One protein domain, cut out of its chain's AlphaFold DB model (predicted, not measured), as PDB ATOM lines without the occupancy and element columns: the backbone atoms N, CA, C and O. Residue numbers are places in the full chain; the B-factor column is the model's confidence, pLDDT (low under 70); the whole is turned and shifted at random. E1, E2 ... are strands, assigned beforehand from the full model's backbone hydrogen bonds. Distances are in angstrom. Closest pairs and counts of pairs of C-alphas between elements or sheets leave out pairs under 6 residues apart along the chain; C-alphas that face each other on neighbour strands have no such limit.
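This is residues 35 to 131 of the 422 residues of an uncharacterized protein of Tenacibaculum jejuense (UniProt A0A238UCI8). Regular structure is scarce: one twisted sheet of six short strands, E3-E4-E5-E6-E7-E8, with a small hairpin, E1 and E2, beyond its E3 edge. The printed part has 97 residues with eight named strands, E1 to E8 along the chain, and no named helix; they hold 35 residues, all strand. The six-stranded sheet is mixed. The whole is compact, radius of gyration of the C-alphas 14.4 A, spanning 40 by 36 by 23 A.

Start at E1, residues 41 to 43, a hairpin with E2, residues 49 to 51; N 42 and O 50 are 2.9 A apart. Next comes a meander, each strand the antiparallel neighbour of the one before: E3, 61 to 66; E4, 77 to 81; E5, 96 to 101; E6, 106 to 111; E7, 117 to 119. Check N 63 and O 79, 2.8 A; N 80 and O 98, 3.0 A; N 99 and O 108, 2.8 A; N 109 and O 118, 2.8 A. E8, 128 to 130, is parallel to E7 at 13 degrees; N 129 and O 117 are 2.9 A apart.

Find C-alpha 41 at (-47.934, -46.240, 56.720), where E1 begins; E8 ends at C-alpha 130, (-35.633, -52.403, 26.819). E5 measures 16.5 A, E3 15.2 A.

The printed part has no cut. The link E4 to E5 is long; residues 56 to 58 are under pLDDT 70.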
ATOM      1  N   ASN A  35     -49.909 -40.484  60.907       83.62
ATOM      2  CA  ASN A  35     -51.218 -41.094  61.062       83.62
ATOM      3  C   ASN A  35     -51.335 -42.315  60.136       83.62
ATOM      4  O   ASN A  35     -51.254 -42.209  58.922       83.62
ATOM      5  N   GLN A  36     -51.561 -43.502  60.703       81.19
ATOM      6  CA  GLN A  36     -51.549 -44.751  59.928       81.19
ATOM      7  C   GLN A  36     -52.660 -44.853  58.874       81.19
ATOM      8  O   GLN A  36     -52.491 -45.573  57.892       81.19
ATOM      9  N   VAL A  37     -53.803 -44.197  59.103       79.44
ATOM     10  CA  VAL A  37     -54.943 -44.215  58.176       79.44
ATOM     11  C   VAL A  37     -54.735 -43.180  57.081       79.44
ATOM     12  O   VAL A  37     -54.872 -43.519  55.911       79.44
ATOM     13  N   ASP A  38     -54.365 -41.960  57.470       79.50
ATOM     14  CA  ASP A  38     -54.259 -40.838  56.535       79.50
ATOM     15  C   ASP A  38     -52.958 -40.895  55.715       79.50
ATOM     16  O   ASP A  38     -52.987 -40.641  54.517       79.50
ATOM     17  N   ASP A  39     -51.836 -41.308  56.318       84.25
ATOM     18  CA  ASP A  39     -50.534 -41.399  55.636       84.25
ATOM     19  C   ASP A  39     -50.271 -42.785  55.021       84.25
ATOM     20  O   ASP A  39     -49.237 -43.003  54.391       84.25
ATOM     21  N   GLY A  40     -51.147 -43.771  55.252       85.94
ATOM     22  CA  GLY A  40     -51.034 -45.111  54.664       85.94
ATOM     23  C   GLY A  40     -49.824 -45.942  55.123       85.94
ATOM     24  O   GLY A  40     -49.528 -46.970  54.512       85.94
ATOM     25  N   ILE A  41     -49.121 -45.545  56.192       90.25
ATOM     26  CA  ILE A  41     -47.934 -46.240  56.720       90.25
ATOM     27  C   ILE A  41     -48.281 -46.975  58.020       90.25
ATOM     28  O   ILE A  41     -48.653 -46.362  59.020       90.25
ATOM     29  N   VAL A  42     -48.081 -48.296  58.058       89.56
ATOM     30  CA  VAL A  42     -48.348 -49.126  59.245       89.56
ATOM     31  C   VAL A  42     -47.253 -50.163  59.480       89.56
ATOM     32  O   VAL A  42     -46.670 -50.709  58.549       89.56
ATOM     33  N   LYS A  43     -46.986 -50.488  60.748       84.12
ATOM     34  CA  LYS A  43     -46.165 -51.641  61.138       84.12
ATOM     35  C   LYS A  43     -47.033 -52.649  61.880       84.12
ATOM     36  O   LYS A  43     -47.405 -52.422  63.030       84.12
ATOM     37  N   ARG A  44     -47.369 -53.754  61.217       80.31
ATOM     38  CA  ARG A  44     -48.158 -54.841  61.812       80.31
ATOM     39  C   ARG A  44     -47.259 -55.719  62.688       80.31
ATOM     40  O   ARG A  44     -46.049 -55.798  62.480       80.31
ATOM     41  N   GLY A  45     -47.829 -56.337  63.723       83.25
ATOM     42  CA  GLY A  45     -47.064 -57.139  64.682       83.25
ATOM     43  C   GLY A  45     -46.348 -58.307  63.998       83.25
ATOM     44  O   GLY A  45     -47.000 -59.162  63.413       83.25
ATOM     45  N   GLY A  46     -45.015 -58.337  64.075       85.44
ATOM     46  CA  GLY A  46     -44.191 -59.372  63.436       85.44
ATOM     47  C   GLY A  46     -43.939 -59.185  61.933       85.44
ATOM     48  O   GLY A  46     -43.194 -59.975  61.362       85.44
ATOM     49  N   GLU A  47     -44.491 -58.145  61.300       87.56
ATOM     50  CA  GLU A  47     -44.316 -57.859  59.871       87.56
ATOM     51  C   GLU A  47     -43.373 -56.658  59.634       87.56
ATOM     52  O   GLU A  47     -43.166 -55.821  60.527       87.56
ATOM     53  N   PRO A  48     -42.783 -56.542  58.429       88.25
ATOM     54  CA  PRO A  48     -42.117 -55.321  57.986       88.25
ATOM     55  C   PRO A  48     -43.062 -54.110  57.957       88.25
ATOM     56  O   PRO A  48     -44.279 -54.226  58.098       88.25
ATOM     57  N   ILE A  49     -42.488 -52.923  57.756       90.62
ATOM     58  CA  ILE A  49     -43.282 -51.726  57.465       90.62
ATOM     59  C   ILE A  49     -44.096 -51.947  56.181       90.62
ATOM     60  O   ILE A  49     -43.566 -52.440  55.186       90.62
ATOM     61  N   ALA A  50     -45.377 -51.603  56.222       90.56
ATOM     62  CA  ALA A  50     -46.288 -51.656  55.092       90.56
ATOM     63  C   ALA A  50     -46.697 -50.232  54.709       90.56
ATOM     64  O   ALA A  50     -46.951 -49.399  55.581       90.56
ATOM     65  N   ILE A  51     -46.754 -49.981  53.405       92.44
ATOM     66  CA  ILE A  51     -47.164 -48.709  52.811       92.44
ATOM     67  C   ILE A  51     -48.326 -49.022  51.869       92.44
ATOM     68  O   ILE A  51     -48.210 -49.909  51.019       92.44
ATOM     69  N   ALA A  52     -49.452 -48.346  52.054       90.06
ATOM     70  CA  ALA A  52     -50.586 -48.405  51.148       90.06
ATOM     71  C   ALA A  52     -50.397 -47.381  50.026       90.06
ATOM     72  O   ALA A  52     -49.952 -46.265  50.269       90.06
ATOM     73  N   SER A  53     -50.735 -47.765  48.799       89.56
ATOM     74  CA  SER A  53     -50.737 -46.836  47.674       89.56
ATOM     75  C   SER A  53     -51.961 -45.921  47.721       89.56
ATOM     76  O   SER A  53     -53.070 -46.404  47.965       89.56
ATOM     77  N   GLU A  54     -51.789 -44.652  47.384       85.44
ATOM     78  CA  GLU A  54     -52.864 -43.679  47.210       85.44
ATOM     79  C   GLU A  54     -53.353 -43.671  45.752       85.44
ATOM     80  O   GLU A  54     -52.556 -43.691  44.815       85.44
ATOM     81  N   GLY A  55     -54.672 -43.672  45.538       79.44
ATOM     82  CA  GLY A  55     -55.285 -43.642  44.203       79.44
ATOM     83  C   GLY A  55     -56.352 -44.720  43.979       79.44
ATOM     84  O   GLY A  55     -56.620 -45.570  44.827       79.44
ATOM     85  N   THR A  56     -57.001 -44.679  42.814       69.75
ATOM     86  CA  THR A  56     -58.126 -45.577  42.483       69.75
ATOM     87  C   THR A  56     -57.665 -46.929  41.937       69.75
ATOM     88  O   THR A  56     -56.614 -47.027  41.312       69.75
ATOM     89  N   THR A  57     -58.497 -47.964  42.070       64.88
ATOM     90  CA  THR A  57     -58.233 -49.314  41.527       64.88
ATOM     91  C   THR A  57     -58.148 -49.376  39.999       64.88
ATOM     92  O   THR A  57     -57.609 -50.343  39.464       64.88
ATOM     93  N   VAL A  58     -58.667 -48.359  39.307       66.56
ATOM     94  CA  VAL A  58     -58.668 -48.220  37.840       66.56
ATOM     95  C   VAL A  58     -57.569 -47.241  37.381       66.56
ATOM     96  O   VAL A  58     -57.578 -46.740  36.264       66.56
ATOM     97  N   GLY A  59     -56.619 -46.889  38.253       71.25
ATOM     98  CA  GLY A  59     -55.591 -45.899  37.951       71.25
ATOM     99  C   GLY A  59     -54.215 -46.197  38.509       71.25
ATOM    100  O   GLY A  59     -54.036 -47.162  39.251       71.25
ATOM    101  N   SER A  60     -53.259 -45.339  38.148       83.75
ATOM    102  CA  SER A  60     -51.956 -45.305  38.807       83.75
ATOM    103  C   SER A  60     -52.166 -45.063  40.297       83.75
ATOM    104  O   SER A  60     -52.932 -44.175  40.674       83.75
ATOM    105  N   GLN A  61     -51.511 -45.868  41.128       90.69
ATOM    106  CA  GLN A  61     -51.581 -45.743  42.580       90.69
ATOM    107  C   GLN A  61     -50.198 -45.367  43.106       90.69
ATOM    108  O   GLN A  61     -49.277 -46.181  43.064       90.69
ATOM    109  N   GLU A  62     -50.032 -44.131  43.552       91.88
ATOM    110  CA  GLU A  62     -48.753 -43.604  44.028       91.88
ATOM    111  C   GLU A  62     -48.401 -44.219  45.388       91.88
ATOM    112  O   GLU A  62     -49.273 -44.431  46.223       91.88
ATOM    113  N   ILE A  63     -47.131 -44.563  45.607       93.31
ATOM    114  CA  ILE A  63     -46.659 -45.177  46.860       93.31
ATOM    115  C   ILE A  63     -45.661 -44.271  47.572       93.31
ATOM    116  O   ILE A  63     -45.746 -44.087  48.782       93.31
ATOM    117  N   LEU A  64     -44.657 -43.778  46.846       93.75
ATOM    118  CA  LEU A  64     -43.552 -43.033  47.442       93.75
ATOM    119  C   LEU A  64     -43.005 -42.006  46.462       93.75
ATOM    120  O   LEU A  64     -42.658 -42.352  45.334       93.75
ATOM    121  N   HIS A  65     -42.868 -40.768  46.926       93.62
ATOM    122  CA  HIS A  65     -42.232 -39.673  46.199       93.62
ATOM    123  C   HIS A  65     -40.892 -39.333  46.845       93.62
ATOM    124  O   HIS A  65     -40.793 -39.193  48.065       93.62
ATOM    125  N   LEU A  66     -39.853 -39.232  46.025       95.00
ATOM    126  CA  LEU A  66     -38.483 -38.986  46.447       95.00
ATOM    127  C   LEU A  66     -38.054 -37.615  45.931       95.00
ATOM    128  O   LEU A  66     -37.845 -37.426  44.734       95.00
ATOM    129  N   TYR A  67     -37.919 -36.674  46.860       93.38
ATOM    130  CA  TYR A  67     -37.496 -35.308  46.587       93.38
ATOM    131  C   TYR A  67     -36.045 -35.102  47.041       93.38
ATOM    132  O   TYR A  67     -35.681 -35.584  48.120       93.38
ATOM    133  N   PRO A  68     -35.219 -34.347  46.296       89.75
ATOM    134  CA  PRO A  68     -33.923 -33.899  46.800       89.75
ATOM    135  C   PRO A  68     -34.100 -32.856  47.917       89.75
ATOM    136  O   PRO A  68     -33.318 -32.815  48.866       89.75
ATOM    137  N   ASN A  69     -35.144 -32.028  47.816       86.88
ATOM    138  CA  ASN A  69     -35.641 -31.108  48.836       86.88
ATOM    139  C   ASN A  69     -37.122 -30.792  48.561       86.88
ATOM    140  O   ASN A  69     -37.610 -30.988  47.452       86.88
ATOM    141  N   PHE A  70     -37.835 -30.277  49.559       85.06
ATOM    142  CA  PHE A  70     -39.266 -29.976  49.440       85.06
ATOM    143  C   PHE A  70     -39.569 -28.596  48.832       85.06
ATOM    144  O   PHE A  70     -40.731 -28.189  48.800       85.06
ATOM    145  N   ASP A  71     -38.561 -27.871  48.333       86.69
ATOM    146  CA  ASP A  71     -38.775 -26.588  47.651       86.69
ATOM    147  C   ASP A  71     -39.318 -26.794  46.227       86.69
ATOM    148  O   ASP A  71     -39.959 -25.902  45.675       86.69
ATOM    149  N   GLN A  72     -39.121 -27.985  45.654       84.19
ATOM    150  CA  GLN A  72     -39.659 -28.382  44.354       84.19
ATOM    151  C   GLN A  72     -41.118 -28.856  44.453       84.19
ATOM    152  O   GLN A  72     -41.562 -29.349  45.492       84.19
ATOM    153  N   GLU A  73     -41.871 -28.681  43.365       86.25
ATOM    154  CA  GLU A  73     -43.266 -29.139  43.264       86.25
ATOM    155  C   GLU A  73     -43.371 -30.619  42.875       86.25
ATOM    156  O   GLU A  73     -44.290 -31.298  43.327       86.25
ATOM    157  N   GLU A  74     -42.420 -31.128  42.089       89.31
ATOM    158  CA  GLU A  74     -42.412 -32.501  41.576       89.31
ATOM    159  C   GLU A  74     -41.234 -33.308  42.143       89.31
ATOM    160  O   GLU A  74     -40.157 -32.746  42.371       89.31
ATOM    161  N   PRO A  75     -41.409 -34.619  42.387       93.25
ATOM    162  CA  PRO A  75     -40.328 -35.473  42.858       93.25
ATOM    163  C   PRO A  75     -39.382 -35.874  41.721       93.25
ATOM    164  O   PRO A  75     -39.825 -36.190  40.618       93.25
ATOM    165  N   ASP A  76     -38.087 -36.005  42.027       95.06
ATOM    166  CA  ASP A  76     -37.096 -36.543  41.080       95.06
ATOM    167  C   ASP A  76     -37.443 -37.984  40.677       95.06
ATOM    168  O   ASP A  76     -37.255 -38.389  39.527       95.06
ATOM    169  N   TRP A  77     -37.947 -38.763  41.641       96.75
ATOM    170  CA  TRP A  77     -38.344 -40.154  41.451       96.75
ATOM    171  C   TRP A  77     -39.632 -40.469  42.193       96.75
ATOM    172  O   TRP A  77     -39.837 -40.052  43.333       96.75
ATOM    173  N   SER A  78     -40.474 -41.293  41.585       95.00
ATOM    174  CA  SER A  78     -41.676 -41.802  42.239       95.00
ATOM    175  C   SER A  78     -41.886 -43.284  41.972       95.00
ATOM    176  O   SER A  78     -41.535 -43.824  40.919       95.00
ATOM    177  N   LEU A  79     -42.419 -43.956  42.988       96.50
ATOM    178  CA  LEU A  79     -42.793 -45.360  42.959       96.50
ATOM    179  C   LEU A  79     -44.312 -45.437  42.952       96.50
ATOM    180  O   LEU A  79     -44.962 -44.874  43.833       96.50
ATOM    181  N   ASN A  80     -44.869 -46.182  42.006       95.06
ATOM    182  CA  ASN A  80     -46.309 -46.361  41.897       95.06
ATOM    183  C   ASN A  80     -46.668 -47.791  41.475       95.06
ATOM    184  O   ASN A  80     -45.865 -48.524  40.892       95.06
ATOM    185  N   LEU A  81     -47.901 -48.191  41.768       94.56
ATOM    186  CA  LEU A  81     -48.526 -49.376  41.201       94.56
ATOM    187  C   LEU A  81     -49.348 -48.990  39.979       94.56
ATOM    188  O   LEU A  81     -49.861 -47.876  39.874       94.56
ATOM    189  N   ASN A  82     -49.502 -49.959  39.087       93.44
ATOM    190  CA  ASN A  82     -50.440 -49.912  37.969       93.44
ATOM    191  C   ASN A  82     -50.288 -48.659  37.074       93.44
ATOM    192  O   ASN A  82     -51.283 -47.971  36.845       93.44
ATOM    193  N   PRO A  83     -49.070 -48.337  36.577       92.94
ATOM    194  CA  PRO A  83     -48.856 -47.189  35.694       92.94
ATOM    195  C   PRO A  83     -49.725 -47.275  34.434       92.94
ATOM    196  O   PRO A  83     -50.106 -48.369  34.008       92.94
ATOM    197  N   ARG A  84     -50.005 -46.127  33.821       89.38
ATOM    198  CA  ARG A  84     -50.820 -46.001  32.605       89.38
ATOM    199  C   ARG A  84     -49.955 -45.725  31.384       89.38
ATOM    200  O   ARG A  84     -48.900 -45.114  31.520       89.38
ATOM    201  N   VAL A  85     -50.410 -46.191  30.220       85.50
ATOM    202  CA  VAL A  85     -49.756 -45.878  28.934       85.50
ATOM    203  C   VAL A  85     -50.124 -44.460  28.526       85.50
ATOM    204  O   VAL A  85     -49.265 -43.701  28.096       85.50
ATOM    205  N   ASP A  86     -51.392 -44.110  28.721       81.06
ATOM    206  CA  ASP A  86     -51.922 -42.776  28.505       81.06
ATOM    207  C   ASP A  86     -52.486 -42.253  29.832       81.06
ATOM    208  O   ASP A  86     -53.289 -42.919  30.497       81.06
ATOM    209  N   ALA A  87     -52.024 -41.075  30.252       78.69
ATOM    210  CA  ALA A  87     -52.456 -40.448  31.494       78.69
ATOM    211  C   ALA A  87     -53.971 -40.168  31.496       78.69
ATOM    212  O   ALA A  87     -54.614 -40.329  32.545       78.69
ATOM    213  N   ASP A  88     -54.524 -39.846  30.322       81.62
ATOM    214  CA  ASP A  88     -55.918 -39.458  30.114       81.62
ATOM    215  C   ASP A  88     -56.856 -40.668  29.955       81.62
ATOM    216  O   ASP A  88     -58.073 -40.528  30.099       81.62
ATOM    217  N   GLU A  89     -56.315 -41.876  29.746       84.25
ATOM    218  CA  GLU A  89     -57.091 -43.112  29.590       84.25
ATOM    219  C   GLU A  89     -56.814 -44.121  30.729       84.25
ATOM    220  O   GLU A  89     -55.883 -44.934  30.651       84.25
ATOM    221  N   PRO A  90     -57.643 -44.147  31.795       80.69
ATOM    222  CA  PRO A  90     -57.452 -45.019  32.961       80.69
ATOM    223  C   PRO A  90     -57.354 -46.518  32.647       80.69
ATOM    224  O   PRO A  90     -56.607 -47.261  33.293       80.69
ATOM    225  N   GLU A  91     -58.073 -46.952  31.614       82.44
ATOM    226  CA  GLU A  91     -58.139 -48.346  31.165       82.44
ATOM    227  C   GLU A  91     -56.820 -48.849  30.555       82.44
ATOM    228  O   GLU A  91     -56.621 -50.053  30.400       82.44
ATOM    229  N   THR A  92     -55.871 -47.952  30.263       88.69
ATOM    230  CA  THR A  92     -54.538 -48.330  29.774       88.69
ATOM    231  C   THR A  92     -53.594 -48.801  30.887       88.69
ATOM    232  O   THR A  92     -52.448 -49.166  30.609       88.69
ATOM    233  N   SER A  93     -54.056 -48.828  32.145       90.19
ATOM    234  CA  SER A  93     -53.248 -49.235  33.298       90.19
ATOM    235  C   SER A  93     -52.690 -50.661  33.182       90.19
ATOM    236  O   SER A  93     -53.371 -51.627  32.825       90.19
ATOM    237  N   LYS A  94     -51.406 -50.817  33.514       92.56
ATOM    238  CA  LYS A  94     -50.688 -52.096  33.467       92.56
ATOM    239  C   LYS A  94     -50.359 -52.550  34.874       92.56
ATOM    240  O   LYS A  94     -49.529 -51.953  35.547       92.56
ATOM    241  N   LYS A  95     -50.969 -53.653  35.313       93.06
ATOM    242  CA  LYS A  95     -50.746 -54.179  36.667       93.06
ATOM    243  C   LYS A  95     -49.275 -54.497  36.924       93.06
ATOM    244  O   LYS A  95     -48.700 -55.352  36.247       93.06
ATOM    245  N   GLY A  96     -48.685 -53.876  37.937       94.88
ATOM    246  CA  GLY A  96     -47.268 -54.051  38.253       94.88
ATOM    247  C   GLY A  96     -46.708 -52.956  39.147       94.88
ATOM    248  O   GLY A  96     -47.432 -52.050  39.553       94.88
ATOM    249  N   PHE A  97     -45.417 -53.076  39.443       96.62
ATOM    250  CA  PHE A  97     -44.642 -52.097  40.199       96.62
ATOM    251  C   PHE A  97     -43.814 -51.245  39.242       96.62
ATOM    252  O   PHE A  97     -43.187 -51.789  38.332       96.62
ATOM    253  N   ASN A  98     -43.814 -49.931  39.445       97.12
ATOM    254  CA  ASN A  98     -43.193 -48.970  38.550       97.12
ATOM    255  C   ASN A  98     -42.313 -47.974  39.304       97.12
ATOM    256  O   ASN A  98     -42.677 -47.512  40.384       97.12
ATOM    257  N   ILE A  99     -41.193 -47.616  38.684       97.50
ATOM    258  CA  ILE A  99     -40.347 -46.485  39.053       97.50
ATOM    259  C   ILE A  99     -40.360 -45.521  37.871       97.50
ATOM    260  O   ILE A  99     -39.959 -45.904  36.767       97.50
ATOM    261  N   LYS A 100     -40.808 -44.288  38.101       94.69
ATOM    262  CA  LYS A 100     -40.818 -43.207  37.109       94.69
ATOM    263  C   LYS A 100     -39.969 -42.033  37.577       94.69
ATOM    264  O   LYS A 100     -39.746 -41.870  38.779       94.69
ATOM    265  N   ASP A 101     -39.471 -41.260  36.623       93.12
ATOM    266  CA  ASP A 101     -38.733 -40.030  36.917       93.12
ATOM    267  C   ASP A 101     -39.654 -38.800  36.927       93.12
ATOM    268  O   ASP A 101     -40.873 -38.923  36.771       93.12
ATOM    269  N   THR A 102     -39.066 -37.615  37.100       92.12
ATOM    270  CA  THR A 102     -39.780 -36.327  37.114       92.12
ATOM    271  C   THR A 102     -40.634 -36.072  35.867       92.12
ATOM    272  O   THR A 102     -41.605 -35.338  35.950       92.12
ATOM    273  N   THR A 103     -40.323 -36.683  34.715       88.88
ATOM    274  CA  THR A 103     -41.121 -36.511  33.485       88.88
ATOM    275  C   THR A 103     -42.389 -37.366  33.472       88.88
ATOM    276  O   THR A 103     -43.205 -37.253  32.562       88.88
ATOM    277  N   GLY A 104     -42.558 -38.244  34.466       87.56
ATOM    278  CA  GLY A 104     -43.637 -39.226  34.532       87.56
ATOM    279  C   GLY A 104     -43.355 -40.510  33.747       87.56
ATOM    280  O   GLY A 104     -44.079 -41.493  33.912       87.56
ATOM    281  N   GLU A 105     -42.279 -40.541  32.957       89.94
ATOM    282  CA  GLU A 105     -41.866 -41.695  32.161       89.94
ATOM    283  C   GLU A 105     -41.388 -42.858  33.037       89.94
ATOM    284  O   GLU A 105     -40.586 -42.699  33.963       89.94
ATOM    285  N   SER A 106     -41.832 -44.073  32.705       94.00
ATOM    286  CA  SER A 106     -41.372 -45.288  33.378       94.00
ATOM    287  C   SER A 106     -39.905 -45.566  33.058       94.00
ATOM    288  O   SER A 106     -39.504 -45.637  31.897       94.00
ATOM    289  N   ARG A 107     -39.092 -45.781  34.094       95.00
ATOM    290  CA  ARG A 107     -37.684 -46.190  33.971       95.00
ATOM    291  C   ARG A 107     -37.487 -47.666  34.278       95.00
ATOM    292  O   ARG A 107     -36.686 -48.320  33.613       95.00
ATOM    293  N   LEU A 108     -38.261 -48.204  35.217       97.12
ATOM    294  CA  LEU A 108     -38.323 -49.630  35.517       97.12
ATOM    295  C   LEU A 108     -39.767 -50.025  35.813       97.12
ATOM    296  O   LEU A 108     -40.385 -49.479  36.723       97.12
ATOM    297  N   PHE A 109     -40.257 -51.038  35.114       97.75
ATOM    298  CA  PHE A 109     -41.555 -51.644  35.360       97.75
ATOM    299  C   PHE A 109     -41.418 -53.153  35.540       97.75
ATOM    300  O   PHE A 109     -40.751 -53.825  34.756       97.75
ATOM    301  N   ILE A 110     -42.081 -53.701  36.555       98.12
ATOM    302  CA  ILE A 110     -42.168 -55.141  36.801       98.12
ATOM    303  C   ILE A 110     -43.638 -55.539  36.748       98.12
ATOM    304  O   ILE A 110     -44.425 -55.216  37.643       98.12
ATOM    305  N   GLN A 111     -44.011 -56.268  35.699       96.88
ATOM    306  CA  GLN A 111     -45.390 -56.672  35.470       96.88
ATOM    307  C   GLN A 111     -45.838 -57.734  36.479       96.88
ATOM    308  O   GLN A 111     -45.253 -58.820  36.575       96.88
ATOM    309  N   SER A 112     -46.939 -57.461  37.176       95.12
ATOM    310  CA  SER A 112     -47.518 -58.395  38.141       95.12
ATOM    311  C   SER A 112     -48.039 -59.664  37.452       95.12
ATOM    312  O   SER A 112     -48.548 -59.627  36.330       95.12
ATOM    313  N   GLY A 113     -47.876 -60.815  38.106       94.38
ATOM    314  CA  GLY A 113     -48.293 -62.136  37.619       94.38
ATOM    315  C   GLY A 113     -47.421 -62.737  36.507       94.38
ATOM    316  O   GLY A 113     -47.223 -63.949  36.490       94.38
ATOM    317  N   LYS A 114     -46.864 -61.924  35.597       93.81
ATOM    318  CA  LYS A 114     -45.992 -62.395  34.500       93.81
ATOM    319  C   LYS A 114     -44.498 -62.284  34.811       93.81
ATOM    320  O   LYS A 114     -43.713 -63.064  34.267       93.81
ATOM    321  N   GLY A 115     -44.104 -61.329  35.657       95.12
ATOM    322  CA  GLY A 115     -42.703 -61.055  35.987       95.12
ATOM    323  C   GLY A 115     -41.883 -60.536  34.803       95.12
ATOM    324  O   GLY A 115     -40.667 -60.690  34.797       95.12
ATOM    325  N   ASN A 116     -42.540 -59.989  33.779       98.00
ATOM    326  CA  ASN A 116     -41.855 -59.334  32.671       98.00
ATOM    327  C   ASN A 116     -41.334 -57.974  33.146       98.00
ATOM    328  O   ASN A 116     -42.065 -57.236  33.811       98.00
ATOM    329  N   ILE A 117     -40.092 -57.658  32.797       98.25
ATOM    330  CA  ILE A 117     -39.416 -56.421  33.176       98.25
ATOM    331  C   ILE A 117     -39.350 -55.502  31.958       98.25
ATOM    332  O   ILE A 117     -38.855 -55.898  30.902       98.25
ATOM    333  N   GLY A 118     -39.846 -54.280  32.111       97.06
ATOM    334  CA  GLY A 118     -39.680 -53.197  31.154       97.06
ATOM    335  C   GLY A 118     -38.659 -52.185  31.665       97.06
ATOM    336  O   GLY A 118     -38.780 -51.698  32.786       97.06
ATOM    337  N   LEU A 119     -37.650 -51.873  30.857       96.50
ATOM    338  CA  LEU A 119     -36.757 -50.733  31.060       96.50
ATOM    339  C   LEU A 119     -37.134 -49.670  30.030       96.50
ATOM    340  O   LEU A 119     -37.045 -49.937  28.832       96.50
ATOM    341  N   GLY A 120     -37.609 -48.511  30.488       93.75
ATOM    342  CA  GLY A 120     -38.123 -47.461  29.599       93.75
ATOM    343  C   GLY A 120     -39.489 -47.760  28.960       93.75
ATOM    344  O   GLY A 120     -39.857 -47.116  27.983       93.75
ATOM    345  N   THR A 121     -40.222 -48.769  29.447       94.44
ATOM    346  CA  THR A 121     -41.554 -49.140  28.941       94.44
ATOM    347  C   THR A 121     -42.372 -49.869  29.998       94.44
ATOM    348  O   THR A 121     -41.826 -50.630  30.797       94.44
ATOM    349  N   ILE A 122     -43.692 -49.697  29.960       94.94
ATOM    350  CA  ILE A 122     -44.643 -50.450  30.793       94.94
ATOM    351  C   ILE A 122     -45.355 -51.572  30.023       94.94
ATOM    352  O   ILE A 122     -46.182 -52.294  30.585       94.94
ATOM    353  N   GLU A 123     -45.027 -51.753  28.741       94.94
ATOM    354  CA  GLU A 123     -45.602 -52.781  27.866       94.94
ATOM    355  C   GLU A 123     -44.546 -53.805  27.417       94.94
ATOM    356  O   GLU A 123     -44.274 -53.947  26.222       94.94
ATOM    357  N   PRO A 124     -43.919 -54.552  28.349       96.62
ATOM    358  CA  PRO A 124     -42.880 -55.499  27.983       96.62
ATOM    359  C   PRO A 124     -43.452 -56.657  27.152       96.62
ATOM    360  O   PRO A 124     -44.350 -57.389  27.579       96.62
ATOM    361  N   THR A 125     -42.888 -56.847  25.961       94.69
ATOM    362  CA  THR A 125     -43.251 -57.901  25.000       94.69
ATOM    363  C   THR A 125     -42.525 -59.222  25.260       94.69
ATOM    364  O   THR A 125     -42.924 -60.262  24.739       94.69
ATOM    365  N   ALA A 126     -41.485 -59.201  26.097       94.50
ATOM    366  CA  ALA A 126     -40.695 -60.357  26.503       94.50
ATOM    367  C   ALA A 126     -40.398 -60.311  28.011       94.50
ATOM    368  O   ALA A 126     -40.857 -59.423  28.728       94.50
ATOM    369  N   LYS A 127     -39.622 -61.281  28.516       95.38
ATOM    370  CA  LYS A 127     -39.206 -61.306  29.930       95.38
ATOM    371  C   LYS A 127     -38.391 -60.080  30.330       95.38
ATOM    372  O   LYS A 127     -38.535 -59.608  31.451       95.38
ATOM    373  N   LEU A 128     -37.585 -59.572  29.408       95.94
ATOM    374  CA  LEU A 128     -36.914 -58.288  29.508       95.94
ATOM    375  C   LEU A 128     -37.149 -57.542  28.197       95.94
ATOM    376  O   LEU A 128     -36.774 -58.032  27.132       95.94
ATOM    377  N   THR A 129     -37.764 -56.371  28.278       96.31
ATOM    378  CA  THR A 129     -37.920 -55.446  27.154       96.31
ATOM    379  C   THR A 129     -37.229 -54.144  27.522       96.31
ATOM    380  O   THR A 129     -37.495 -53.583  28.580       96.31
ATOM    381  N   ILE A 130     -36.337 -53.674  26.652       95.31
ATOM    382  CA  ILE A 130     -35.633 -52.403  26.819       95.31
ATOM    383  C   ILE A 130     -36.072 -51.490  25.682       95.31
ATOM    384  O   ILE A 130     -35.920 -51.846  24.513       95.31
ATOM    385  N   GLN A 131     -36.621 -50.334  26.029       93.19
ATOM    386  CA  GLN A 131     -37.078 -49.316  25.097       93.19
ATOM    387  C   GLN A 131     -36.412 -47.990  25.467       93.19
ATOM    388  O   GLN A 131     -36.326 -47.634  26.636       93.19
TER     389      GLN A 131